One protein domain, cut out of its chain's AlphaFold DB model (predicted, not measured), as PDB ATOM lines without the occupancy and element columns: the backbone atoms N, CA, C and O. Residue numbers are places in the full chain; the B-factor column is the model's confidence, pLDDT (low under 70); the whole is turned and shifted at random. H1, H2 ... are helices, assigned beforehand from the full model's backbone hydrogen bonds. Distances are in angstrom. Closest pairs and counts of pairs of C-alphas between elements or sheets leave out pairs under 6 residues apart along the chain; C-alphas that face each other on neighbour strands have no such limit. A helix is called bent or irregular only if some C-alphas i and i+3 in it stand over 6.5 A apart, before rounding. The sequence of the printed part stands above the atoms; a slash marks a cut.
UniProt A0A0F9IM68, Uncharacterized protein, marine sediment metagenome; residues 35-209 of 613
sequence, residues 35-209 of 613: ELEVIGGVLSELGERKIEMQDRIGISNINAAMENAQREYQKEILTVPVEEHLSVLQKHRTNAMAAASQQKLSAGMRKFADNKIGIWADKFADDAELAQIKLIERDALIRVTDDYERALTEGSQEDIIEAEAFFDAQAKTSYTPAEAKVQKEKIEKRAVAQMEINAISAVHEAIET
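AT A GLANCE: This is residues 35 to 209 of the 613 residues of an uncharacterized protein of marine sediment metagenome (UniProt A0A0F9IM68). One long helix, H3, makes the spine of a rod: H1 and H2 pack along its first part as an up-and-down bundle of three, H4 folds back along its last part, and H5 crosses that end steeply. Residues 35 to 50 of H1 and 196 to 208 of H5 stick out at opposite ends. The printed part has 175 residues with five named helices, H1 to H5, and no named strand: all helix. It is extended, with a radius of gyration of the C-alphas of 29.8 A and spans of 108 by 39 by 24 A.

HOW THE PARTS SIT: Start at the hub, H3, residues 107 to 154. Its residues 113 to 132 touch H2, residues 82 to 101, opposite ways at 11 degrees, a shallow tilt; the closest C-alphas, of Arg 93 and Ala 121, are 6.7 A apart. H1, residues 35 to 76, touches H2 with residues 58 to 76 alone, closest at C-alphas 69 and 92, 5.2 A. Further along, H3 touches H4, residues 157 to 174, opposite ways at a shallow 17 degrees, closest at C-alphas 148 and 163, 5.2 A. H5, residues 177 to 208, touches H3 at a steep tilt of 48 degrees, closest at C-alphas 149 and 191, 6.2 A. H1 and H5 are apart. Every O i to N i+4 pair is within hydrogen-bond range in H1, H3 and H5; in H2 it is 14 of 16, in H4 13 of 14.

IN THESE COORDINATES: Find C-alpha 35 at (135.899, 31.121, 15.887), where H1 begins its 61.5 A. H2, 29.6 A, is irregular: C-alphas 83 and 86 are 7.3 A apart. H3 runs 70.1 A from C-alpha 107 at (143.694, 29.911, 47.000). After H4, 25.6 A, H5 runs 46.0 A to C-alpha 208 at (177.226, -24.956, 99.209).

THE WHOLE: The C-alphas farthest apart, of Glu 35 and Thr 209, are 111.6 A apart. The printed part has no cut, and its four links are tight. Look for pLDDT under 70 at residues 35 to 37, 190 to 191 and 193 to 209.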
ATOM      1  N   GLU A  35     134.883  32.184  15.789       64.50
ATOM      2  CA  GLU A  35     135.899  31.121  15.887       64.50
ATOM      3  C   GLU A  35     136.993  31.437  16.925       64.50
ATOM      4  O   GLU A  35     137.451  30.543  17.640       64.50
ATOM      5  N   LEU A  36     137.391  32.707  17.061       61.34
ATOM      6  CA  LEU A  36     138.336  33.140  18.096       61.34
ATOM      7  C   LEU A  36     137.727  33.112  19.502       61.34
ATOM      8  O   LEU A  36     138.441  32.806  20.457       61.34
ATOM      9  N   GLU A  37     136.428  33.374  19.640       67.25
ATOM     10  CA  GLU A  37     135.703  33.227  20.907       67.25
ATOM     11  C   GLU A  37     135.668  31.757  21.357       67.25
ATOM     12  O   GLU A  37     135.955  31.452  22.517       67.25
ATOM     13  N   VAL A  38     135.453  30.826  20.419       73.69
ATOM     14  CA  VAL A  38     135.536  29.379  20.679       73.69
ATOM     15  C   VAL A  38     136.954  28.965  21.096       73.69
ATOM     16  O   VAL A  38     137.116  28.225  22.068       73.69
ATOM     17  N   ILE A  39     137.996  29.460  20.419       72.50
ATOM     18  CA  ILE A  39     139.396  29.176  20.787       72.50
ATOM     19  C   ILE A  39     139.737  29.766  22.166       72.50
ATOM     20  O   ILE A  39     140.401  29.103  22.967       72.50
ATOM     21  N   GLY A  40     139.255  30.971  22.477       79.00
ATOM     22  CA  GLY A  40     139.395  31.595  23.795       79.00
ATOM     23  C   GLY A  40     138.746  30.768  24.907       79.00
ATOM     24  O   GLY A  40     139.368  30.546  25.947       79.00
ATOM     25  N   GLY A  41     137.548  30.230  24.653       83.06
ATOM     26  CA  GLY A  41     136.861  29.313  25.564       83.06
ATOM     27  C   GLY A  41     137.655  28.030  25.827       83.06
ATOM     28  O   GLY A  41     137.857  27.654  26.982       83.06
ATOM     29  N   VAL A  42     138.191  27.401  24.775       78.44
ATOM     30  CA  VAL A  42     139.010  26.180  24.901       78.44
ATOM     31  C   VAL A  42     140.310  26.443  25.671       78.44
ATOM     32  O   VAL A  42     140.709  25.627  26.502       78.44
ATOM     33  N   LEU A  43     140.979  27.577  25.440       73.38
ATOM     34  CA  LEU A  43     142.198  27.939  26.174       73.38
ATOM     35  C   LEU A  43     141.923  28.237  27.657       73.38
ATOM     36  O   LEU A  43     142.725  27.836  28.504       73.38
ATOM     37  N   SER A  44     140.792  28.873  27.978       81.12
ATOM     38  CA  SER A  44     140.345  29.080  29.362       81.12
ATOM     39  C   SER A  44     140.074  27.743  30.057       81.12
ATOM     40  O   SER A  44     140.615  27.491  31.133       81.12
ATOM     41  N   GLU A  45     139.345  26.833  29.402       85.31
ATOM     42  CA  GLU A  45     139.049  25.498  29.938       85.31
ATOM     43  C   GLU A  45     140.329  24.671  30.166       85.31
ATOM     44  O   GLU A  45     140.485  24.009  31.195       85.31
ATOM     45  N   LEU A  46     141.292  24.718  29.240       83.75
ATOM     46  CA  LEU A  46     142.592  24.063  29.416       83.75
ATOM     47  C   LEU A  46     143.406  24.683  30.562       83.75
ATOM     48  O   LEU A  46     144.107  23.957  31.274       83.75
ATOM     49  N   GLY A  47     143.304  25.999  30.761       87.31
ATOM     50  CA  GLY A  47     143.892  26.706  31.898       87.31
ATOM     51  C   GLY A  47     143.316  26.232  33.233       87.31
ATOM     52  O   GLY A  47     144.076  25.866  34.131       87.31
ATOM     53  N   GLU A  48     141.989  26.158  33.336       89.19
ATOM     54  CA  GLU A  48     141.279  25.665  34.524       89.19
ATOM     55  C   GLU A  48     141.630  24.204  34.822       89.19
ATOM     56  O   GLU A  48     142.054  23.883  35.933       89.19
ATOM     57  N   ARG A  49     141.586  23.323  33.813       88.62
ATOM     58  CA  ARG A  49     141.956  21.903  33.968       88.62
ATOM     59  C   ARG A  49     143.400  21.714  34.427       88.62
ATOM     60  O   ARG A  49     143.693  20.791  35.190       88.62
ATOM     61  N   LYS A  50     144.324  22.566  33.972       91.12
ATOM     62  CA  LYS A  50     145.722  22.535  34.420       91.12
ATOM     63  C   LYS A  50     145.838  22.908  35.899       91.12
ATOM     64  O   LYS A  50     146.577  22.235  36.617       91.12
ATOM     65  N   ILE A  51     145.116  23.937  36.346       89.81
ATOM     66  CA  ILE A  51     145.076  24.346  37.757       89.81
ATOM     67  C   ILE A  51     144.468  23.226  38.610       89.81
ATOM     68  O   ILE A  51     145.081  22.822  39.594       89.81
ATOM     69  N   GLU A  52     143.343  22.638  38.191       90.12
ATOM     70  CA  GLU A  52     142.724  21.509  38.900       90.12
ATOM     71  C   GLU A  52     143.664  20.302  39.019       90.12
ATOM     72  O   GLU A  52     143.734  19.656  40.067       90.12
ATOM     73  N   MET A  53     144.403  19.976  37.955       90.81
ATOM     74  CA  MET A  53     145.370  18.879  37.977       90.81
ATOM     75  C   MET A  53     146.529  19.170  38.939       90.81
ATOM     76  O   MET A  53     146.926  18.284  39.698       90.81
ATOM     77  N   GLN A  54     147.052  20.400  38.940       91.06
ATOM     78  CA  GLN A  54     148.095  20.827  39.877       91.06
ATOM     79  C   GLN A  54     147.606  20.772  41.329       91.06
ATOM     80  O   GLN A  54     148.319  20.251  42.187       91.06
ATOM     81  N   ASP A  55     146.373  21.204  41.586       92.31
ATOM     82  CA  ASP A  55     145.748  21.137  42.906       92.31
ATOM     83  C   ASP A  55     145.571  19.691  43.390       92.31
ATOM     84  O   ASP A  55     145.876  19.376  44.543       92.31
ATOM     85  N   ARG A  56     145.143  18.774  42.510       90.31
ATOM     86  CA  ARG A  56     145.029  17.341  42.841       90.31
ATOM     87  C   ARG A  56     146.377  16.728  43.212       90.31
ATOM     88  O   ARG A  56     146.458  16.000  44.200       90.31
ATOM     89  N   ILE A  57     147.425  17.032  42.446       91.19
ATOM     90  CA  ILE A  57     148.788  16.567  42.741       91.19
ATOM     91  C   ILE A  57     149.265  17.156  44.076       91.19
ATOM     92  O   ILE A  57     149.775  16.418  44.919       91.19
ATOM     93  N   GLY A  58     149.035  18.451  44.312       91.31
ATOM     94  CA  GLY A  58     149.396  19.115  45.565       91.31
ATOM     95  C   GLY A  58     148.717  18.491  46.789       91.31
ATOM     96  O   GLY A  58     149.390  18.203  47.777       91.31
ATOM     97  N   ILE A  59     147.414  18.191  46.713       89.50
ATOM     98  CA  ILE A  59     146.685  17.498  47.792       89.50
ATOM     99  C   ILE A  59     147.223  16.083  48.020       89.50
ATOM    100  O   ILE A  59     147.359  15.660  49.168       89.50
ATOM    101  N   SER A  60     147.539  15.349  46.952       91.25
ATOM    102  CA  SER A  60     148.128  14.011  47.074       91.25
ATOM    103  C   SER A  60     149.469  14.054  47.810       91.25
ATOM    104  O   SER A  60     149.704  13.241  48.702       91.25
ATOM    105  N   ASN A  61     150.322  15.026  47.485       90.19
ATOM    106  CA  ASN A  61     151.617  15.210  48.142       90.19
ATOM    107  C   ASN A  61     151.464  15.585  49.622       90.19
ATOM    108  O   ASN A  61     152.226  15.100  50.455       90.19
ATOM    109  N   ILE A  62     150.468  16.410  49.963       90.00
ATOM    110  CA  ILE A  62     150.156  16.766  51.355       90.00
ATOM    111  C   ILE A  62     149.751  15.528  52.155       90.00
ATOM    112  O   ILE A  62     150.281  15.313  53.240       90.00
ATOM    113  N   ASN A  63     148.874  14.681  51.609       90.25
ATOM    114  CA  ASN A  63     148.465  13.448  52.290       90.25
ATOM    115  C   ASN A  63     149.665  12.525  52.537       90.25
ATOM    116  O   ASN A  63     149.851  12.054  53.654       90.25
ATOM    117  N   ALA A  64     150.520  12.342  51.526       91.69
ATOM    118  CA  ALA A  64     151.730  11.537  51.663       91.69
ATOM    119  C   ALA A  64     152.694  12.104  52.724       91.69
ATOM    120  O   ALA A  64     153.301  11.345  53.479       91.69
ATOM    121  N   ALA A  65     152.823  13.432  52.820       89.62
ATOM    122  CA  ALA A  65     153.636  14.075  53.851       89.62
ATOM    123  C   ALA A  65     153.067  13.854  55.264       89.62
ATOM    124  O   ALA A  65     153.828  13.571  56.185       89.62
ATOM    125  N   MET A  66     151.743  13.928  55.429       91.06
ATOM    126  CA  MET A  66     151.070  13.664  56.708       91.06
ATOM    127  C   MET A  66     151.218  12.198  57.137       91.06
ATOM    128  O   MET A  66     151.553  11.921  58.286       91.06
ATOM    129  N   GLU A  67     151.045  11.254  56.210       91.50
ATOM    130  CA  GLU A  67     151.252   9.822  56.465       91.50
ATOM    131  C   GLU A  67     152.710   9.502  56.822       91.50
ATOM    132  O   GLU A  67     152.980   8.682  57.700       91.50
ATOM    133  N   ASN A  68     153.672  10.156  56.166       92.06
ATOM    134  CA  ASN A  68     155.085  10.018  56.510       92.06
ATOM    135  C   ASN A  68     155.382  10.572  57.906       92.06
ATOM    136  O   ASN A  68     155.990   9.861  58.700       92.06
ATOM    137  N   ALA A  69     154.900  11.775  58.230       89.25
ATOM    138  CA  ALA A  69     155.070  12.378  59.552       89.25
ATOM    139  C   ALA A  69     154.466  11.501  60.664       89.25
ATOM    140  O   ALA A  69     155.085  11.297  61.704       89.25
ATOM    141  N   GLN A  70     153.296  10.904  60.419       90.00
ATOM    142  CA  GLN A  70     152.680   9.947  61.339       90.00
ATOM    143  C   GLN A  70     153.535   8.688  61.532       90.00
ATOM    144  O   GLN A  70     153.729   8.244  62.664       90.00
ATOM    145  N   ARG A  71     154.066   8.108  60.448       91.00
ATOM    146  CA  ARG A  71     154.937   6.925  60.532       91.00
ATOM    147  C   ARG A  71     156.250   7.217  61.247       91.00
ATOM    148  O   ARG A  71     156.729   6.369  61.995       91.00
ATOM    149  N   GLU A  72     156.852   8.377  61.005       92.50
ATOM    150  CA  GLU A  72     158.084   8.784  61.684       92.50
ATOM    151  C   GLU A  72     157.844   9.043  63.169       92.50
ATOM    152  O   GLU A  72     158.599   8.525  63.989       92.50
ATOM    153  N   TYR A  73     156.747   9.721  63.522       89.56
ATOM    154  CA  TYR A  73     156.321   9.864  64.912       89.56
ATOM    155  C   TYR A  73     156.186   8.503  65.598       89.56
ATOM    156  O   TYR A  73     156.806   8.283  66.632       89.56
ATOM    157  N   GLN A  74     155.442   7.565  65.001       87.69
ATOM    158  CA  GLN A  74     155.223   6.234  65.580       87.69
ATOM    159  C   GLN A  74     156.525   5.466  65.824       87.69
ATOM    160  O   GLN A  74     156.607   4.691  66.769       87.69
ATOM    161  N   LYS A  75     157.544   5.666  64.984       91.25
ATOM    162  CA  LYS A  75     158.866   5.068  65.196       91.25
ATOM    163  C   LYS A  75     159.633   5.766  66.314       91.25
ATOM    164  O   LYS A  75     160.244   5.090  67.133       91.25
ATOM    165  N   GLU A  76     159.612   7.096  66.333       93.25
ATOM    166  CA  GLU A  76     160.372   7.906  67.286       93.25
ATOM    167  C   GLU A  76     159.832   7.722  68.716       93.25
ATOM    168  O   GLU A  76     160.618   7.450  69.622       93.25
ATOM    169  N   ILE A  77     158.509   7.695  68.922       86.56
ATOM    170  CA  ILE A  77     157.911   7.504  70.261       86.56
ATOM    171  C   ILE A  77     158.264   6.172  70.935       86.56
ATOM    172  O   ILE A  77     158.186   6.071  72.155       86.56
ATOM    173  N   LEU A  78     158.661   5.151  70.171       83.06
ATOM    174  CA  LEU A  78     159.094   3.864  70.731       83.06
ATOM    175  C   LEU A  78     160.481   3.943  71.377       83.06
ATOM    176  O   LEU A  78     160.854   3.057  72.141       83.06
ATOM    177  N   THR A  79     161.257   4.972  71.036       89.75
ATOM    178  CA  THR A  79     162.655   5.130  71.460       89.75
ATOM    179  C   THR A  79     162.875   6.291  72.418       89.75
ATOM    180  O   THR A  79     163.933   6.375  73.036       89.75
ATOM    181  N   VAL A  80     161.893   7.182  72.537       87.50
ATOM    182  CA  VAL A  80     162.012   8.433  73.280       87.50
ATOM    183  C   VAL A  80     161.195   8.345  74.583       87.50
ATOM    184  O   VAL A  80     160.092   7.782  74.552       87.50
ATOM    185  N   PRO A  81     161.698   8.881  75.719       84.31
ATOM    186  CA  PRO A  81     160.937   8.977  76.964       84.31
ATOM    187  C   PRO A  81     159.587   9.667  76.759       84.31
ATOM    188  O   PRO A  81     159.436  10.539  75.899       84.31
ATOM    189  N   VAL A  82     158.591   9.279  77.550       76.62
ATOM    190  CA  VAL A  82     157.199   9.704  77.334       76.62
ATOM    191  C   VAL A  82     157.025  11.200  77.579       76.62
ATOM    192  O   VAL A  82     156.223  11.854  76.913       76.62
ATOM    193  N   GLU A  83     157.847  11.772  78.451       80.75
ATOM    194  CA  GLU A  83     157.905  13.203  78.740       80.75
ATOM    195  C   GLU A  83     158.249  14.042  77.496       80.75
ATOM    196  O   GLU A  83     157.892  15.218  77.421       80.75
ATOM    197  N   GLU A  84     158.898  13.447  76.492       87.56
ATOM    198  CA  GLU A  84     159.290  14.124  75.255       87.56
ATOM    199  C   GLU A  84     158.322  13.864  74.084       87.56
ATOM    200  O   GLU A  84     158.466  14.480  73.022       87.56
ATOM    201  N   HIS A  85     157.297  13.012  74.242       83.38
ATOM    202  CA  HIS A  85     156.374  12.650  73.148       83.38
ATOM    203  C   HIS A  85     155.655  13.865  72.551       83.38
ATOM    204  O   HIS A  85     155.460  13.928  71.333       83.38
ATOM    205  N   LEU A  86     155.319  14.869  73.369       80.25
ATOM    206  CA  LEU A  86     154.693  16.110  72.899       80.25
ATOM    207  C   LEU A  86     155.640  16.936  72.011       80.25
ATOM    208  O   LEU A  86     155.214  17.501  71.002       80.25
ATOM    209  N   SER A  87     156.932  16.974  72.349       86.69
ATOM    210  CA  SER A  87     157.962  17.656  71.553       86.69
ATOM    211  C   SER A  87     158.160  16.960  70.201       86.69
ATOM    212  O   SER A  87     158.163  17.605  69.147       86.69
ATOM    213  N   VAL A  88     158.217  15.622  70.209       86.94
ATOM    214  CA  VAL A  88     158.302  14.791  68.996       86.94
ATOM    215  C   VAL A  88     157.080  15.010  68.094       86.94
ATOM    216  O   VAL A  88     157.223  15.171  66.880       86.94
ATOM    217  N   LEU A  89     155.880  15.103  68.670       83.19
ATOM    218  CA  LEU A  89     154.667  15.438  67.926       83.19
ATOM    219  C   LEU A  89     154.756  16.823  67.264       83.19
ATOM    220  O   LEU A  89     154.517  16.962  66.063       83.19
ATOM    221  N   GLN A  90     155.124  17.856  68.023       85.94
ATOM    222  CA  GLN A  90     155.234  19.223  67.502       85.94
ATOM    223  C   GLN A  90     156.236  19.322  66.343       85.94
ATOM    224  O   GLN A  90     155.967  19.999  65.343       85.94
ATOM    225  N   LYS A  91     157.355  18.595  66.433       92.44
ATOM    226  CA  LYS A  91     158.349  18.460  65.361       92.44
ATOM    227  C   LYS A  91     157.727  17.879  64.086       92.44
ATOM    228  O   LYS A  91     157.812  18.503  63.026       92.44
ATOM    229  N   HIS A  92     157.043  16.737  64.174       88.94
ATOM    230  CA  HIS A  92     156.429  16.078  63.010       88.94
ATOM    231  C   HIS A  92     155.272  16.876  62.404       88.94
ATOM    232  O   HIS A  92     155.152  16.962  61.179       88.94
ATOM    233  N   ARG A  93     154.480  17.563  63.235       85.62
ATOM    234  CA  ARG A  93     153.462  18.520  62.775       85.62
ATOM    235  C   ARG A  93     154.084  19.654  61.964       85.62
ATOM    236  O   ARG A  93     153.595  19.980  60.882       85.62
ATOM    237  N   THR A  94     155.166  20.243  62.467       88.25
ATOM    238  CA  THR A  94     155.868  21.343  61.790       88.25
ATOM    239  C   THR A  94     156.423  20.890  60.439       88.25
ATOM    240  O   THR A  94     156.280  21.604  59.446       88.25
ATOM    241  N   ASN A  95     156.962  19.669  60.366       88.06
ATOM    242  CA  ASN A  95     157.450  19.077  59.119       88.06
ATOM    243  C   ASN A  95     156.324  18.869  58.091       88.06
ATOM    244  O   ASN A  95     156.487  19.223  56.920       88.06
ATOM    245  N   ALA A  96     155.163  18.359  58.517       86.31
ATOM    246  CA  ALA A  96     154.000  18.184  57.642       86.31
ATOM    247  C   ALA A  96     153.466  19.532  57.117       86.31
ATOM    248  O   ALA A  96     153.178  19.671  55.926       86.31
ATOM    249  N   MET A  97     153.401  20.554  57.979       85.31
ATOM    250  CA  MET A  97     153.007  21.913  57.587       85.31
ATOM    251  C   MET A  97     154.005  22.544  56.608       85.31
ATOM    252  O   MET A  97     153.600  23.150  55.613       85.31
ATOM    253  N   ALA A  98     155.308  22.367  56.839       89.25
ATOM    254  CA  ALA A  98     156.349  22.839  55.933       89.25
ATOM    255  C   ALA A  98     156.211  22.195  54.544       89.25
ATOM    256  O   ALA A  98     156.190  22.910  53.540       89.25
ATOM    257  N   ALA A  99     156.020  20.874  54.477       87.94
ATOM    258  CA  ALA A  99     155.801  20.155  53.221       87.94
ATOM    259  C   ALA A  99     154.543  20.636  52.473       87.94
ATOM    260  O   ALA A  99     154.561  20.779  51.246       87.94
ATOM    261  N   ALA A 100     153.467  20.946  53.201       84.88
ATOM    262  CA  ALA A 100     152.241  21.478  52.615       84.88
ATOM    263  C   ALA A 100     152.414  22.895  52.055       84.88
ATOM    264  O   ALA A 100     151.958  23.188  50.948       84.88
ATOM    265  N   SER A 101     153.130  23.763  52.775       87.06
ATOM    266  CA  SER A 101     153.384  25.146  52.351       87.06
ATOM    267  C   SER A 101     154.167  25.253  51.033       87.06
ATOM    268  O   SER A 101     153.995  26.225  50.291       87.06
ATOM    269  N   GLN A 102     154.974  24.234  50.711       92.06
ATOM    270  CA  GLN A 102     155.750  24.148  49.472       92.06
ATOM    271  C   GLN A 102     154.893  23.795  48.245       92.06
ATOM    272  O   GLN A 102     155.330  24.013  47.112       92.06
ATOM    273  N   GLN A 103     153.670  23.281  48.432       93.94
ATOM    274  CA  GLN A 103     152.788  22.954  47.313       93.94
ATOM    275  C   GLN A 103     152.162  24.224  46.717       93.94
ATOM    276  O   GLN A 103     151.607  25.079  47.421       93.94
ATOM    277  N   LYS A 104     152.229  24.331  45.384       91.75
ATOM    278  CA  LYS A 104     151.547  25.373  44.607       91.75
ATOM    279  C   LYS A 104     150.075  24.994  44.463       91.75
ATOM    280  O   LYS A 104     149.725  24.253  43.552       91.75
ATOM    281  N   LEU A 105     149.254  25.488  45.382       90.12
ATOM    282  CA  LEU A 105     147.804  25.306  45.378       90.12
ATOM    283  C   LEU A 105     147.099  26.605  44.994       90.12
ATOM    284  O   LEU A 105     147.562  27.696  45.343       90.12
ATOM    285  N   SER A 106     145.947  26.488  44.341       91.00
ATOM    286  CA  SER A 106     144.997  27.591  44.226       91.00
ATOM    287  C   SER A 106     144.552  28.074  45.614       91.00
ATOM    288  O   SER A 106     144.602  27.337  46.602       91.00
ATOM    289  N   ALA A 107     144.093  29.325  45.716       89.12
ATOM    290  CA  ALA A 107     143.694  29.911  47.000       89.12
ATOM    291  C   ALA A 107     142.592  29.098  47.712       89.12
ATOM    292  O   ALA A 107     142.641  28.918  48.931       89.12
ATOM    293  N   GLY A 108     141.632  28.561  46.949       85.62
ATOM    294  CA  GLY A 108     140.573  27.702  47.483       85.62
ATOM    295  C   GLY A 108     141.114  26.382  48.035       85.62
ATOM    296  O   GLY A 108     140.768  25.987  49.149       85.62
ATOM    297  N   MET A 109     142.021  25.739  47.298       89.25
ATOM    298  CA  MET A 109     142.605  24.460  47.709       89.25
ATOM    299  C   MET A 109     143.624  24.604  48.835       89.25
ATOM    300  O   MET A 109     143.733  23.706  49.665       89.25
ATOM    301  N   ARG A 110     144.303  25.751  48.943       88.44
ATOM    302  CA  ARG A 110     145.164  26.061  50.090       88.44
ATOM    303  C   ARG A 110     144.362  26.120  51.391       88.44
ATOM    304  O   ARG A 110     144.722  25.441  52.342       88.44
ATOM    305  N   LYS A 111     143.210  26.802  51.404       88.62
ATOM    306  CA  LYS A 111     142.322  26.828  52.582       88.62
ATOM    307  C   LYS A 111     141.806  25.432  52.957       88.62
ATOM    308  O   LYS A 111     141.693  25.110  54.138       88.62
ATOM    309  N   PHE A 112     141.491  24.602  51.960       87.81
ATOM    310  CA  PHE A 112     141.102  23.207  52.186       87.81
ATOM    311  C   PHE A 112     142.244  22.386  52.804       87.81
ATOM    312  O   PHE A 112     142.017  21.661  53.773       87.81
ATOM    313  N   ALA A 113     143.465  22.527  52.280       83.62
ATOM    314  CA  ALA A 113     144.656  21.870  52.809       83.62
ATOM    315  C   ALA A 113     144.955  22.291  54.255       83.62
ATOM    316  O   ALA A 113     145.148  21.421  55.101       83.62
ATOM    317  N   ASP A 114     144.915  23.592  54.555       85.44
ATOM    318  CA  ASP A 114     145.158  24.121  55.902       85.44
ATOM    319  C   ASP A 114     144.154  23.550  56.916       85.44
ATOM    320  O   ASP A 114     144.543  23.090  57.989       85.44
ATOM    321  N   ASN A 115     142.866  23.491  56.549       88.94
ATOM    322  CA  ASN A 115     141.834  22.886  57.393       88.94
ATOM    323  C   ASN A 115     142.087  21.387  57.619       88.94
ATOM    324  O   ASN A 115     141.971  20.885  58.733       88.94
ATOM    325  N   LYS A 116     142.470  20.659  56.563       88.94
ATOM    326  CA  LYS A 116     142.744  19.222  56.652       88.94
ATOM    327  C   LYS A 116     143.945  18.918  57.553       88.94
ATOM    328  O   LYS A 116     143.897  17.961  58.323       88.94
ATOM    329  N   ILE A 117     144.996  19.732  57.473       84.50
ATOM    330  CA  ILE A 117     146.179  19.618  58.333       84.50
ATOM    331  C   ILE A 117     145.827  19.958  59.784       84.50
ATOM    332  O   ILE A 117     146.299  19.268  60.681       84.50
ATOM    333  N   GLY A 118     144.969  20.959  60.012       84.56
ATOM    334  CA  GLY A 118     144.432  21.280  61.338       84.56
ATOM    335  C   GLY A 118     143.712  20.090  61.973       84.56
ATOM    336  O   GLY A 118     144.127  19.624  63.025       84.56
ATOM    337  N   ILE A 119     142.727  19.516  61.273       87.06
ATOM    338  CA  ILE A 119     141.962  18.350  61.755       87.06
ATOM    339  C   ILE A 119     142.876  17.159  62.063       87.06
ATOM    340  O   ILE A 119     142.684  16.460  63.057       87.06
ATOM    341  N   TRP A 120     143.865  16.899  61.204       88.56
ATOM    342  CA  TRP A 120     144.830  15.831  61.450       88.56
ATOM    343  C   TRP A 120     145.691  16.110  62.679       88.56
ATOM    344  O   TRP A 120     145.880  15.203  63.479       88.56
ATOM    345  N   ALA A 121     146.170  17.343  62.853       80.00
ATOM    346  CA  ALA A 121     146.973  17.725  64.009       80.00
ATOM    347  C   ALA A 121     146.186  17.625  65.324       80.00
ATOM    348  O   ALA A 121     146.753  17.171  66.314       80.00
ATOM    349  N   ASP A 122     144.906  18.002  65.323       84.62
ATOM    350  CA  ASP A 122     144.038  17.928  66.504       84.62
ATOM    351  C   ASP A 122     143.778  16.470  66.896       84.62
ATOM    352  O   ASP A 122     144.056  16.078  68.025       84.62
ATOM    353  N   LYS A 123     143.385  15.623  65.932       85.06
ATOM    354  CA  LYS A 123     143.203  14.183  66.177       85.06
ATOM    355  C   LYS A 123     144.469  13.539  66.750       85.06
ATOM    356  O   LYS A 123     144.405  12.665  67.605       85.06
ATOM    357  N   PHE A 124     145.625  13.957  66.250       77.38
ATOM    358  CA  PHE A 124     146.896  13.408  66.691       77.38
ATOM    359  C   PHE A 124     147.303  13.890  68.089       77.38
ATOM    360  O   PHE A 124     147.956  13.153  68.824       77.38
ATOM    361  N   ALA A 125     146.926  15.116  68.463       77.31
ATOM    362  CA  ALA A 125     147.105  15.620  69.818       77.31
ATOM    363  C   ALA A 125     146.244  14.832  70.816       77.31
ATOM    364  O   ALA A 125     146.773  14.417  71.845       77.31
ATOM    365  N   ASP A 126     144.989  14.537  70.466       81.75
ATOM    366  CA  ASP A 126     144.097  13.706  71.286       81.75
ATOM    367  C   ASP A 126     144.684  12.300  71.509       81.75
ATOM    368  O   ASP A 126     144.694  11.787  72.629       81.75
ATOM    369  N   ASP A 127     145.229  11.681  70.453       75.62
ATOM    370  CA  ASP A 127     145.866  10.362  70.540       75.62
ATOM    371  C   ASP A 127     147.121  10.388  71.438       75.62
ATOM    372  O   ASP A 127     147.365   9.443  72.196       75.62
ATOM    373  N   ALA A 128     147.908  11.468  71.385       74.12
ATOM    374  CA  ALA A 128     149.092  11.647  72.224       74.12
ATOM    375  C   ALA A 128     148.732  11.902  73.698       74.12
ATOM    376  O   ALA A 128     149.355  11.319  74.588       74.12
ATOM    377  N   GLU A 129     147.711  12.718  73.969       79.44
ATOM    378  CA  GLU A 129     147.205  12.956  75.325       79.44
ATOM    379  C   GLU A 129     146.646  11.663  75.931       79.44
ATOM    380  O   GLU A 129     146.993  11.293  77.053       79.44
ATOM    381  N   LEU A 130     145.873  10.898  75.153       77.88
ATOM    382  CA  LEU A 130     145.372   9.594  75.575       77.88
ATOM    383  C   LEU A 130     146.511   8.608  75.874       77.88
ATOM    384  O   LEU A 130     146.424   7.834  76.829       77.88
ATOM    385  N   ALA A 131     147.578   8.616  75.070       72.69
ATOM    386  CA  ALA A 131     148.753   7.788  75.318       72.69
ATOM    387  C   ALA A 131     149.472   8.188  76.617       72.69
ATOM    388  O   ALA A 131     149.867   7.311  77.386       72.69
ATOM    389  N   GLN A 132     149.584   9.490  76.896       76.38
ATOM    390  CA  GLN A 132     150.178  10.001  78.130       76.38
ATOM    391  C   GLN A 132     149.345   9.624  79.363       76.38
ATOM    392  O   GLN A 132     149.905   9.147  80.350       76.38
ATOM    393  N   ILE A 133     148.016   9.758  79.292       77.62
ATOM    394  CA  ILE A 133     147.098   9.342  80.363       77.62
ATOM    395  C   ILE A 133     147.259   7.847  80.650       77.62
ATOM    396  O   ILE A 133     147.505   7.466  81.793       77.62
ATOM    397  N   LYS A 134     147.228   7.002  79.612       75.19
ATOM    398  CA  LYS A 134     147.406   5.548  79.763       75.19
ATOM    399  C   LYS A 134     148.755   5.176  80.365       75.19
ATOM    400  O   LYS A 134     148.858   4.165  81.059       75.19
ATOM    401  N   LEU A 135     149.798   5.954  80.091       74.06
ATOM    402  CA  LEU A 135     151.104   5.709  80.686       74.06
ATOM    403  C   LEU A 135     151.134   6.079  82.168       74.06
ATOM    404  O   LEU A 135     151.626   5.291  82.969       74.06
ATOM    405  N   ILE A 136     150.564   7.228  82.539       77.81
ATOM    406  CA  ILE A 136     150.425   7.639  83.943       77.81
ATOM    407  C   ILE A 136     149.625   6.587  84.718       77.81
ATOM    408  O   ILE A 136     150.035   6.183  85.804       77.81
ATOM    409  N   GLU A 137     148.527   6.093  84.144       77.06
ATOM    410  CA  GLU A 137     147.724   5.011  84.722       77.06
ATOM    411  C   GLU A 137     148.538   3.721  84.885       77.06
ATOM    412  O   GLU A 137     148.490   3.083  85.939       77.06
ATOM    413  N   ARG A 138     149.329   3.347  83.872       77.31
ATOM    414  CA  ARG A 138     150.193   2.162  83.926       77.31
ATOM    415  C   ARG A 138     151.262   2.289  85.008       77.31
ATOM    416  O   ARG A 138     151.467   1.346  85.763       77.31
ATOM    417  N   ASP A 139     151.945   3.423  85.085       77.50
ATOM    418  CA  ASP A 139     153.033   3.633  86.038       77.50
ATOM    419  C   ASP A 139     152.503   3.747  87.475       77.50
ATOM    420  O   ASP A 139     153.120   3.221  88.405       77.50
ATOM    421  N   ALA A 140     151.326   4.357  87.667       78.19
ATOM    422  CA  ALA A 140     150.618   4.333  88.944       78.19
ATOM    423  C   ALA A 140     150.294   2.894  89.364       78.19
ATOM    424  O   ALA A 140     150.530   2.513  90.508       78.19
ATOM    425  N   LEU A 141     149.826   2.070  88.427       77.62
ATOM    426  CA  LEU A 141     149.509   0.679  88.709       77.62
ATOM    427  C   LEU A 141     150.749  -0.175  89.017       77.62
ATOM    428  O   LEU A 141     150.690  -1.028  89.902       77.62
ATOM    429  N   ILE A 142     151.864   0.039  88.314       80.62
ATOM    430  CA  ILE A 142     153.128  -0.652  88.607       80.62
ATOM    431  C   ILE A 142     153.533  -0.379  90.057       80.62
ATOM    432  O   ILE A 142     153.769  -1.324  90.796       80.62
ATOM    433  N   ARG A 143     153.490   0.882  90.504       82.50
ATOM    434  CA  ARG A 143     153.808   1.234  91.899       82.50
ATOM    435  C   ARG A 143     152.884   0.549  92.904       82.50
ATOM    436  O   ARG A 143     153.364  -0.035  93.865       82.50
ATOM    437  N   VAL A 144     151.575   0.569  92.649       83.12
ATOM    438  CA  VAL A 144     150.574  -0.104  93.500       83.12
ATOM    439  C   VAL A 144     150.839  -1.614  93.574       83.12
ATOM    440  O   VAL A 144     150.668  -2.227  94.623       83.12
ATOM    441  N   THR A 145     151.263  -2.212  92.461       81.31
ATOM    442  CA  THR A 145     151.590  -3.639  92.374       81.31
ATOM    443  C   THR A 145     152.869  -3.967  93.143       81.31
ATOM    444  O   THR A 145     152.868  -4.919  93.917       81.31
ATOM    445  N   ASP A 146     153.921  -3.166  92.973       83.81
ATOM    446  CA  ASP A 146     155.208  -3.345  93.653       83.81
ATOM    447  C   ASP A 146     155.071  -3.174  95.174       83.81
ATOM    448  O   ASP A 146     155.666  -3.931  95.944       83.81
ATOM    449  N   ASP A 147     154.262  -2.209  95.623       85.62
ATOM    450  CA  ASP A 147     153.987  -1.994  97.045       85.62
ATOM    451  C   ASP A 147     153.165  -3.154  97.642       85.62
ATOM    452  O   ASP A 147     153.456  -3.601  98.753       85.62
ATOM    453  N   TYR A 148     152.201  -3.707  96.892       85.81
ATOM    454  CA  TYR A 148     151.451  -4.900  97.307       85.81
ATOM    455  C   TYR A 148     152.331  -6.157  97.360       85.81
ATOM    456  O   TYR A 148     152.260  -6.923  98.320       85.81
ATOM    457  N   GLU A 149     153.209  -6.355  96.373       83.50
ATOM    458  CA  GLU A 149     154.157  -7.471  96.361       83.50
ATOM    459  C   GLU A 149     155.138  -7.378  97.538       83.50
ATOM    460  O   GLU A 149     155.335  -8.368  98.241       83.50
ATOM    461  N   ARG A 150     155.664  -6.180  97.834       85.69
ATOM    462  CA  ARG A 150     156.537  -5.955  98.997       85.69
ATOM    463  C   ARG A 150     155.822  -6.236 100.318       85.69
ATOM    464  O   ARG A 150     156.402  -6.865 101.201       85.69
ATOM    465  N   ALA A 151     154.566  -5.808 100.459       86.50
ATOM    466  CA  ALA A 151     153.769  -6.099 101.649       86.50
ATOM    467  C   ALA A 151     153.572  -7.613 101.845       86.50
ATOM    468  O   ALA A 151     153.675  -8.099 102.968       86.50
ATOM    469  N   LEU A 152     153.364  -8.373 100.764       80.88
ATOM    470  CA  LEU A 152     153.236  -9.834 100.823       80.88
ATOM    471  C   LEU A 152     154.544 -10.546 101.189       80.88
ATOM    472  O   LEU A 152     154.501 -11.585 101.848       80.88
ATOM    473  N   THR A 153     155.697 -10.033 100.754       81.44
ATOM    474  CA  THR A 153     156.991 -10.694 100.987       81.44
ATOM    475  C   THR A 153     157.645 -10.309 102.310       81.44
ATOM    476  O   THR A 153     158.324 -11.137 102.915       81.44
ATOM    477  N   GLU A 154     157.480  -9.059 102.743       86.56
ATOM    478  CA  GLU A 154     158.252  -8.457 103.840       86.56
ATOM    479  C   GLU A 154     157.374  -7.833 104.936       86.56
ATOM    480  O   GLU A 154     157.868  -7.565 106.032       86.56
ATOM    481  N   GLY A 155     156.092  -7.590 104.650       83.88
ATOM    482  CA  GLY A 155     155.182  -6.847 105.517       83.88
ATOM    483  C   GLY A 155     154.587  -7.665 106.663       83.88
ATOM    484  O   GLY A 155     154.529  -8.896 106.654       83.88
ATOM    485  N   SER A 156     154.111  -6.948 107.677       89.31
ATOM    486  CA  SER A 156     153.230  -7.498 108.702       89.31
ATOM    487  C   SER A 156     151.835  -7.778 108.131       89.31
ATOM    488  O   SER A 156     151.471  -7.341 107.040       89.31
ATOM    489  N   GLN A 157     150.997  -8.484 108.889       82.00
ATOM    490  CA  GLN A 157     149.625  -8.757 108.458       82.00
ATOM    491  C   GLN A 157     148.766  -7.486 108.335       82.00
ATOM    492  O   GLN A 157     147.816  -7.472 107.556       82.00
ATOM    493  N   GLU A 158     149.107  -6.419 109.062       86.25
ATOM    494  CA  GLU A 158     148.462  -5.106 108.930       86.25
ATOM    495  C   GLU A 158     148.870  -4.418 107.616       86.25
ATOM    496  O   GLU A 158     147.995  -3.919 106.906       86.25
ATOM    497  N   ASP A 159     150.149  -4.508 107.225       84.00
ATOM    498  CA  ASP A 159     150.657  -3.962 105.955       84.00
ATOM    499  C   ASP A 159     149.999  -4.637 104.739       84.00
ATOM    500  O   ASP A 159     149.675  -3.981 103.748       84.00
ATOM    501  N   ILE A 160     149.745  -5.949 104.821       84.31
ATOM    502  CA  ILE A 160     149.058  -6.705 103.762       84.31
ATOM    503  C   ILE A 160     147.615  -6.220 103.590       84.31
ATOM    504  O   ILE A 160     147.174  -6.016 102.459       84.31
ATOM    505  N   ILE A 161     146.883  -6.014 104.690       86.75
ATOM    506  CA  ILE A 161     145.484  -5.559 104.650       86.75
ATOM    507  C   ILE A 161     145.392  -4.147 104.059       86.75
ATOM    508  O   ILE A 161     144.500  -3.873 103.251       86.75
ATOM    509  N   GLU A 162     146.307  -3.250 104.436       88.00
ATOM    510  CA  GLU A 162     146.344  -1.884 103.907       88.00
ATOM    511  C   GLU A 162     146.683  -1.868 102.409       88.00
ATOM    512  O   GLU A 162     145.980  -1.229 101.618       88.00
ATOM    513  N   ALA A 163     147.694  -2.636 101.995       84.94
ATOM    514  CA  ALA A 163     148.084  -2.739 100.595       84.94
ATOM    515  C   ALA A 163     146.997  -3.407  99.729       84.94
ATOM    516  O   ALA A 163     146.765  -2.980  98.597       84.94
ATOM    517  N   GLU A 164     146.271  -4.395 100.261       87.12
ATOM    518  CA  GLU A 164     145.143  -5.044  99.582       87.12
ATOM    519  C   GLU A 164     143.974  -4.071  99.366       87.12
ATOM    520  O   GLU A 164     143.427  -3.985  98.265       87.12
ATOM    521  N   ALA A 165     143.628  -3.276 100.384       87.94
ATOM    522  CA  ALA A 165     142.589  -2.255 100.270       87.94
ATOM    523  C   ALA A 165     142.961  -1.163  99.250       87.94
ATOM    524  O   ALA A 165     142.102  -0.704  98.487       87.94
ATOM    525  N   PHE A 166     144.235  -0.762  99.209       86.56
ATOM    526  CA  PHE A 166     144.746   0.211  98.244       86.56
ATOM    527  C   PHE A 166     144.765  -0.344  96.811       86.56
ATOM    528  O   PHE A 166     144.303   0.331  95.884       86.56
ATOM    529  N   PHE A 167     145.212  -1.593  96.632       86.56
ATOM    530  CA  PHE A 167     145.163  -2.295  95.351       86.56
ATOM    531  C   PHE A 167     143.725  -2.413  94.839       86.56
ATOM    532  O   PHE A 167     143.454  -2.056  93.696       86.56
ATOM    533  N   ASP A 168     142.777  -2.824  95.683       83.25
ATOM    534  CA  ASP A 168     141.367  -2.958  95.302       83.25
ATOM    535  C   ASP A 168     140.718  -1.610  94.940       83.25
ATOM    536  O   ASP A 168     139.832  -1.555  94.080       83.25
ATOM    537  N   ALA A 169     141.139  -0.508  95.572       86.00
ATOM    538  CA  ALA A 169     140.665   0.833  95.235       86.00
ATOM    539  C   ALA A 169     141.162   1.289  93.851       86.00
ATOM    540  O   ALA A 169     140.364   1.783  93.054       86.00
ATOM    541  N   GLN A 170     142.443   1.068  93.543       81.75
ATOM    542  CA  GLN A 170     143.053   1.418  92.251       81.75
ATOM    543  C   GLN A 170     142.654   0.462  91.122       81.75
ATOM    544  O   GLN A 170     142.443   0.864  89.978       81.75
ATOM    545  N   ALA A 171     142.472  -0.820  91.424       77.25
ATOM    546  CA  ALA A 171     142.031  -1.795  90.441       77.25
ATOM    547  C   ALA A 171     140.593  -1.520  89.979       77.25
ATOM    548  O   ALA A 171     140.280  -1.743  88.816       77.25
ATOM    549  N   LYS A 172     139.722  -0.971  90.837       82.00
ATOM    550  CA  LYS A 172     138.356  -0.574  90.445       82.00
ATOM    551  C   LYS A 172     138.315   0.573  89.438       82.00
ATOM    552  O   LYS A 172     137.336   0.670  88.699       82.00
ATOM    553  N   THR A 173     139.321   1.446  89.421       77.75
ATOM    554  CA  THR A 173     139.399   2.551  88.456       77.75
ATOM    555  C   THR A 173     140.049   2.128  87.143       77.75
ATOM    556  O   THR A 173     139.681   2.656  86.100       77.75
ATOM    557  N   SER A 174     140.962   1.153  87.188       74.88
ATOM    558  CA  SER A 174     141.823   0.806  86.049       74.88
ATOM    559  C   SER A 174     141.496  -0.538  85.386       74.88
ATOM    560  O   SER A 174     141.963  -0.800  84.280       74.88
ATOM    561  N   TYR A 175     140.697  -1.397  86.030       77.19
ATOM    562  CA  TYR A 175     140.379  -2.742  85.554       77.19
ATOM    563  C   TYR A 175     138.900  -3.083  85.665       77.19
ATOM    564  O   TYR A 175     138.192  -2.669  86.585       77.19
ATOM    565  N   THR A 176     138.440  -3.953  84.765       81.00
ATOM    566  CA  THR A 176     137.193  -4.672  85.019       81.00
ATOM    567  C   THR A 176     137.363  -5.603  86.231       81.00
ATOM    568  O   THR A 176     138.470  -6.088  86.494       81.00
ATOM    569  N   PRO A 177     136.285  -5.945  86.961       77.38
ATOM    570  CA  PRO A 177     136.380  -6.842  88.118       77.38
ATOM    571  C   PRO A 177     137.040  -8.199  87.812       77.38
ATOM    572  O   PRO A 177     137.688  -8.788  88.676       77.38
ATOM    573  N   ALA A 178     136.896  -8.699  86.579       75.06
ATOM    574  CA  ALA A 178     137.523  -9.942  86.139       75.06
ATOM    575  C   ALA A 178     139.040  -9.788  85.929       75.06
ATOM    576  O   ALA A 178     139.805 -10.657  86.345       75.06
ATOM    577  N   GLU A 179     139.485  -8.683  85.328       71.00
ATOM    578  CA  GLU A 179     140.910  -8.394  85.118       71.00
ATOM    579  C   GLU A 179     141.630  -8.118  86.439       71.00
ATOM    580  O   GLU A 179     142.712  -8.660  86.660       71.00
ATOM    581  N   ALA A 180     140.997  -7.369  87.349       74.19
ATOM    582  CA  ALA A 180     141.511  -7.120  88.694       74.19
ATOM    583  C   ALA A 180     141.782  -8.434  89.444       74.19
ATOM    584  O   ALA A 180     142.856  -8.625  90.014       74.19
ATOM    585  N   LYS A 181     140.842  -9.388  89.363       80.69
ATOM    586  CA  LYS A 181     140.983 -10.719  89.967       80.69
ATOM    587  C   LYS A 181     142.157 -11.508  89.378       80.69
ATOM    588  O   LYS A 181     142.912 -12.122  90.125       80.69
ATOM    589  N   VAL A 182     142.325 -11.487  88.054       81.25
ATOM    590  CA  VAL A 182     143.429 -12.190  87.374       81.25
ATOM    591  C   VAL A 182     144.786 -11.579  87.728       81.25
ATOM    592  O   VAL A 182     145.756 -12.317  87.894       81.25
ATOM    593  N   GLN A 183     144.878 -10.251  87.841       76.88
ATOM    594  CA  GLN A 183     146.124  -9.592  88.236       76.88
ATOM    595  C   GLN A 183     146.484  -9.896  89.688       76.88
ATOM    596  O   GLN A 183     147.624 -10.270  89.954       76.88
ATOM    597  N   LYS A 184     145.506  -9.849  90.596       80.75
ATOM    598  CA  LYS A 184     145.698 -10.229  91.998       80.75
ATOM    599  C   LYS A 184     146.231 -11.657  92.139       80.75
ATOM    600  O   LYS A 184     147.274 -11.864  92.747       80.75
ATOM    601  N   GLU A 185     145.606 -12.622  91.462       81.06
ATOM    602  CA  GLU A 185     146.045 -14.025  91.487       81.06
ATOM    603  C   GLU A 185     147.468 -14.212  90.919       81.06
ATOM    604  O   GLU A 185     148.231 -15.063  91.380       81.06
ATOM    605  N   LYS A 186     147.862 -13.415  89.913       77.62
ATOM    606  CA  LYS A 186     149.233 -13.430  89.378       77.62
ATOM    607  C   LYS A 186     150.251 -12.879  90.372       77.62
ATOM    608  O   LYS A 186     151.342 -13.441  90.452       77.62
ATOM    609  N   ILE A 187     149.919 -11.803  91.083       75.00
ATOM    610  CA  ILE A 187     150.807 -11.190  92.078       75.00
ATOM    611  C   ILE A 187     150.986 -12.137  93.266       75.00
ATOM    612  O   ILE A 187     152.117 -12.435  93.633       75.00
ATOM    613  N   GLU A 188     149.900 -12.724  93.773       76.75
ATOM    614  CA  GLU A 188     149.952 -13.734  94.840       76.75
ATOM    615  C   GLU A 188     150.837 -14.930  94.444       76.75
ATOM    616  O   GLU A 188     151.699 -15.360  95.210       76.75
ATOM    617  N   LYS A 189     150.698 -15.437  93.209       75.75
ATOM    618  CA  LYS A 189     151.550 -16.523  92.689       75.75
ATOM    619  C   LYS A 189     153.027 -16.134  92.587       75.75
ATOM    620  O   LYS A 189     153.884 -16.980  92.834       75.75
ATOM    621  N   ARG A 190     153.336 -14.887  92.211       69.69
ATOM    622  CA  ARG A 190     154.718 -14.378  92.151       69.69
ATOM    623  C   ARG A 190     155.325 -14.233  93.539       69.69
ATOM    624  O   ARG A 190     156.431 -14.720  93.737       69.69
ATOM    625  N   ALA A 191     154.582 -13.677  94.493       69.19
ATOM    626  CA  ALA A 191     155.026 -13.551  95.875       69.19
ATOM    627  C   ALA A 191     155.349 -14.928  96.483       69.19
ATOM    628  O   ALA A 191     156.431 -15.120  97.035       69.19
ATOM    629  N   VAL A 192     154.476 -15.926  96.285       71.56
ATOM    630  CA  VAL A 192     154.730 -17.309  96.731       71.56
ATOM    631  C   VAL A 192     155.987 -17.890  96.074       71.56
ATOM    632  O   VAL A 192     156.845 -18.429  96.771       71.56
ATOM    633  N   ALA A 193     156.145 -17.734  94.756       63.12
ATOM    634  CA  ALA A 193     157.336 -18.207  94.051       63.12
ATOM    635  C   ALA A 193     158.620 -17.505  94.533       63.12
ATOM    636  O   ALA A 193     159.660 -18.146  94.667       63.12
ATOM    637  N   GLN A 194     158.563 -16.207  94.837       69.69
ATOM    638  CA  GLN A 194     159.704 -15.455  95.352       69.69
ATOM    639  C   GLN A 194     160.075 -15.891  96.776       69.69
ATOM    640  O   GLN A 194     161.259 -16.034  97.085       69.69
ATOM    641  N   MET A 195     159.087 -16.180  97.627       69.12
ATOM    642  CA  MET A 195     159.321 -16.774  98.946       69.12
ATOM    643  C   MET A 195     159.973 -18.160  98.833       69.12
ATOM    644  O   MET A 195     160.910 -18.456  99.577       69.12
ATOM    645  N   GLU A 196     159.539 -18.991  97.881       61.69
ATOM    646  CA  GLU A 196     160.161 -20.292  97.599       61.69
ATOM    647  C   GLU A 196     161.604 -20.146  97.104       61.69
ATOM    648  O   GLU A 196     162.484 -20.855  97.589       61.69
ATOM    649  N   ILE A 197     161.877 -19.203  96.198       64.12
ATOM    650  CA  ILE A 197     163.234 -18.899  95.721       64.12
ATOM    651  C   ILE A 197     164.122 -18.450  96.881       64.12
ATOM    652  O   ILE A 197     165.237 -18.945  97.014       64.12
ATOM    653  N   ASN A 198     163.637 -17.562  97.749       69.06
ATOM    654  CA  ASN A 198     164.397 -17.096  98.909       69.06
ATOM    655  C   ASN A 198     164.695 -18.252  99.881       69.06
ATOM    656  O   ASN A 198     165.817 -18.375 100.374       69.06
ATOM    657  N   ALA A 199     163.730 -19.148 100.103       63.06
ATOM    658  CA  ALA A 199     163.920 -20.341 100.922       63.06
ATOM    659  C   ALA A 199     164.909 -21.336 100.290       63.06
ATOM    660  O   ALA A 199     165.770 -21.876 100.986       63.06
ATOM    661  N   ILE A 200     164.825 -21.562  98.975       59.09
ATOM    662  CA  ILE A 200     165.754 -22.420  98.229       59.09
ATOM    663  C   ILE A 200     167.158 -21.828  98.249       59.09
ATOM    664  O   ILE A 200     168.093 -22.579  98.485       59.09
ATOM    665  N   SER A 201     167.318 -20.520  98.055       65.62
ATOM    666  CA  SER A 201     168.615 -19.839  98.123       65.62
ATOM    667  C   SER A 201     169.237 -19.964  99.512       65.62
ATOM    668  O   SER A 201     170.400 -20.332  99.607       65.62
ATOM    669  N   ALA A 202     168.460 -19.791 100.587       62.97
ATOM    670  CA  ALA A 202     168.946 -20.009 101.951       62.97
ATOM    671  C   ALA A 202     169.365 -21.471 102.203       62.97
ATOM    672  O   ALA A 202     170.355 -21.747 102.881       62.97
ATOM    673  N   VAL A 203     168.629 -22.432 101.634       58.31
ATOM    674  CA  VAL A 203     168.987 -23.859 101.687       58.31
ATOM    675  C   VAL A 203     170.206 -24.159 100.814       58.31
ATOM    676  O   VAL A 203     171.042 -24.962 101.210       58.31
ATOM    677  N   HIS A 204     170.329 -23.534  99.647       57.53
ATOM    678  CA  HIS A 204     171.441 -23.712  98.723       57.53
ATOM    679  C   HIS A 204     172.725 -23.134  99.303       57.53
ATOM    680  O   HIS A 204     173.726 -23.825  99.296       57.53
ATOM    681  N   GLU A 205     172.682 -21.952  99.910       65.88
ATOM    682  CA  GLU A 205     173.797 -21.360 100.654       65.88
ATOM    683  C   GLU A 205     174.232 -22.272 101.818       65.88
ATOM    684  O   GLU A 205     175.424 -22.515 102.024       65.88
ATOM    685  N   ALA A 206     173.270 -22.890 102.518       55.75
ATOM    686  CA  ALA A 206     173.532 -23.906 103.541       55.75
ATOM    687  C   ALA A 206     174.065 -25.241 102.976       55.75
ATOM    688  O   ALA A 206     174.707 -26.010 103.692       55.75
ATOM    689  N   ILE A 207     173.791 -25.542 101.704       53.12
ATOM    690  CA  ILE A 207     174.282 -26.732 101.003       53.12
ATOM    691  C   ILE A 207     175.653 -26.469 100.386       53.12
ATOM    692  O   ILE A 207     176.500 -27.344 100.491       53.12
ATOM    693  N   GLU A 208     175.923 -25.318  99.778       51.47
ATOM    694  CA  GLU A 208     177.226 -24.956  99.209       51.47
ATOM    695  C   GLU A 208     178.287 -24.858 100.302       51.47
ATOM    696  O   GLU A 208     179.376 -25.405 100.153       51.47
ATOM    697  N   THR A 209     177.928 -24.314 101.469       52.44
ATOM    698  CA  THR A 209     178.766 -24.406 102.677       52.44
ATOM    699  C   THR A 209     178.987 -25.848 103.164       52.44
ATOM    700  O   THR A 209     179.934 -26.104 103.904       52.44
TER     701      THR A 209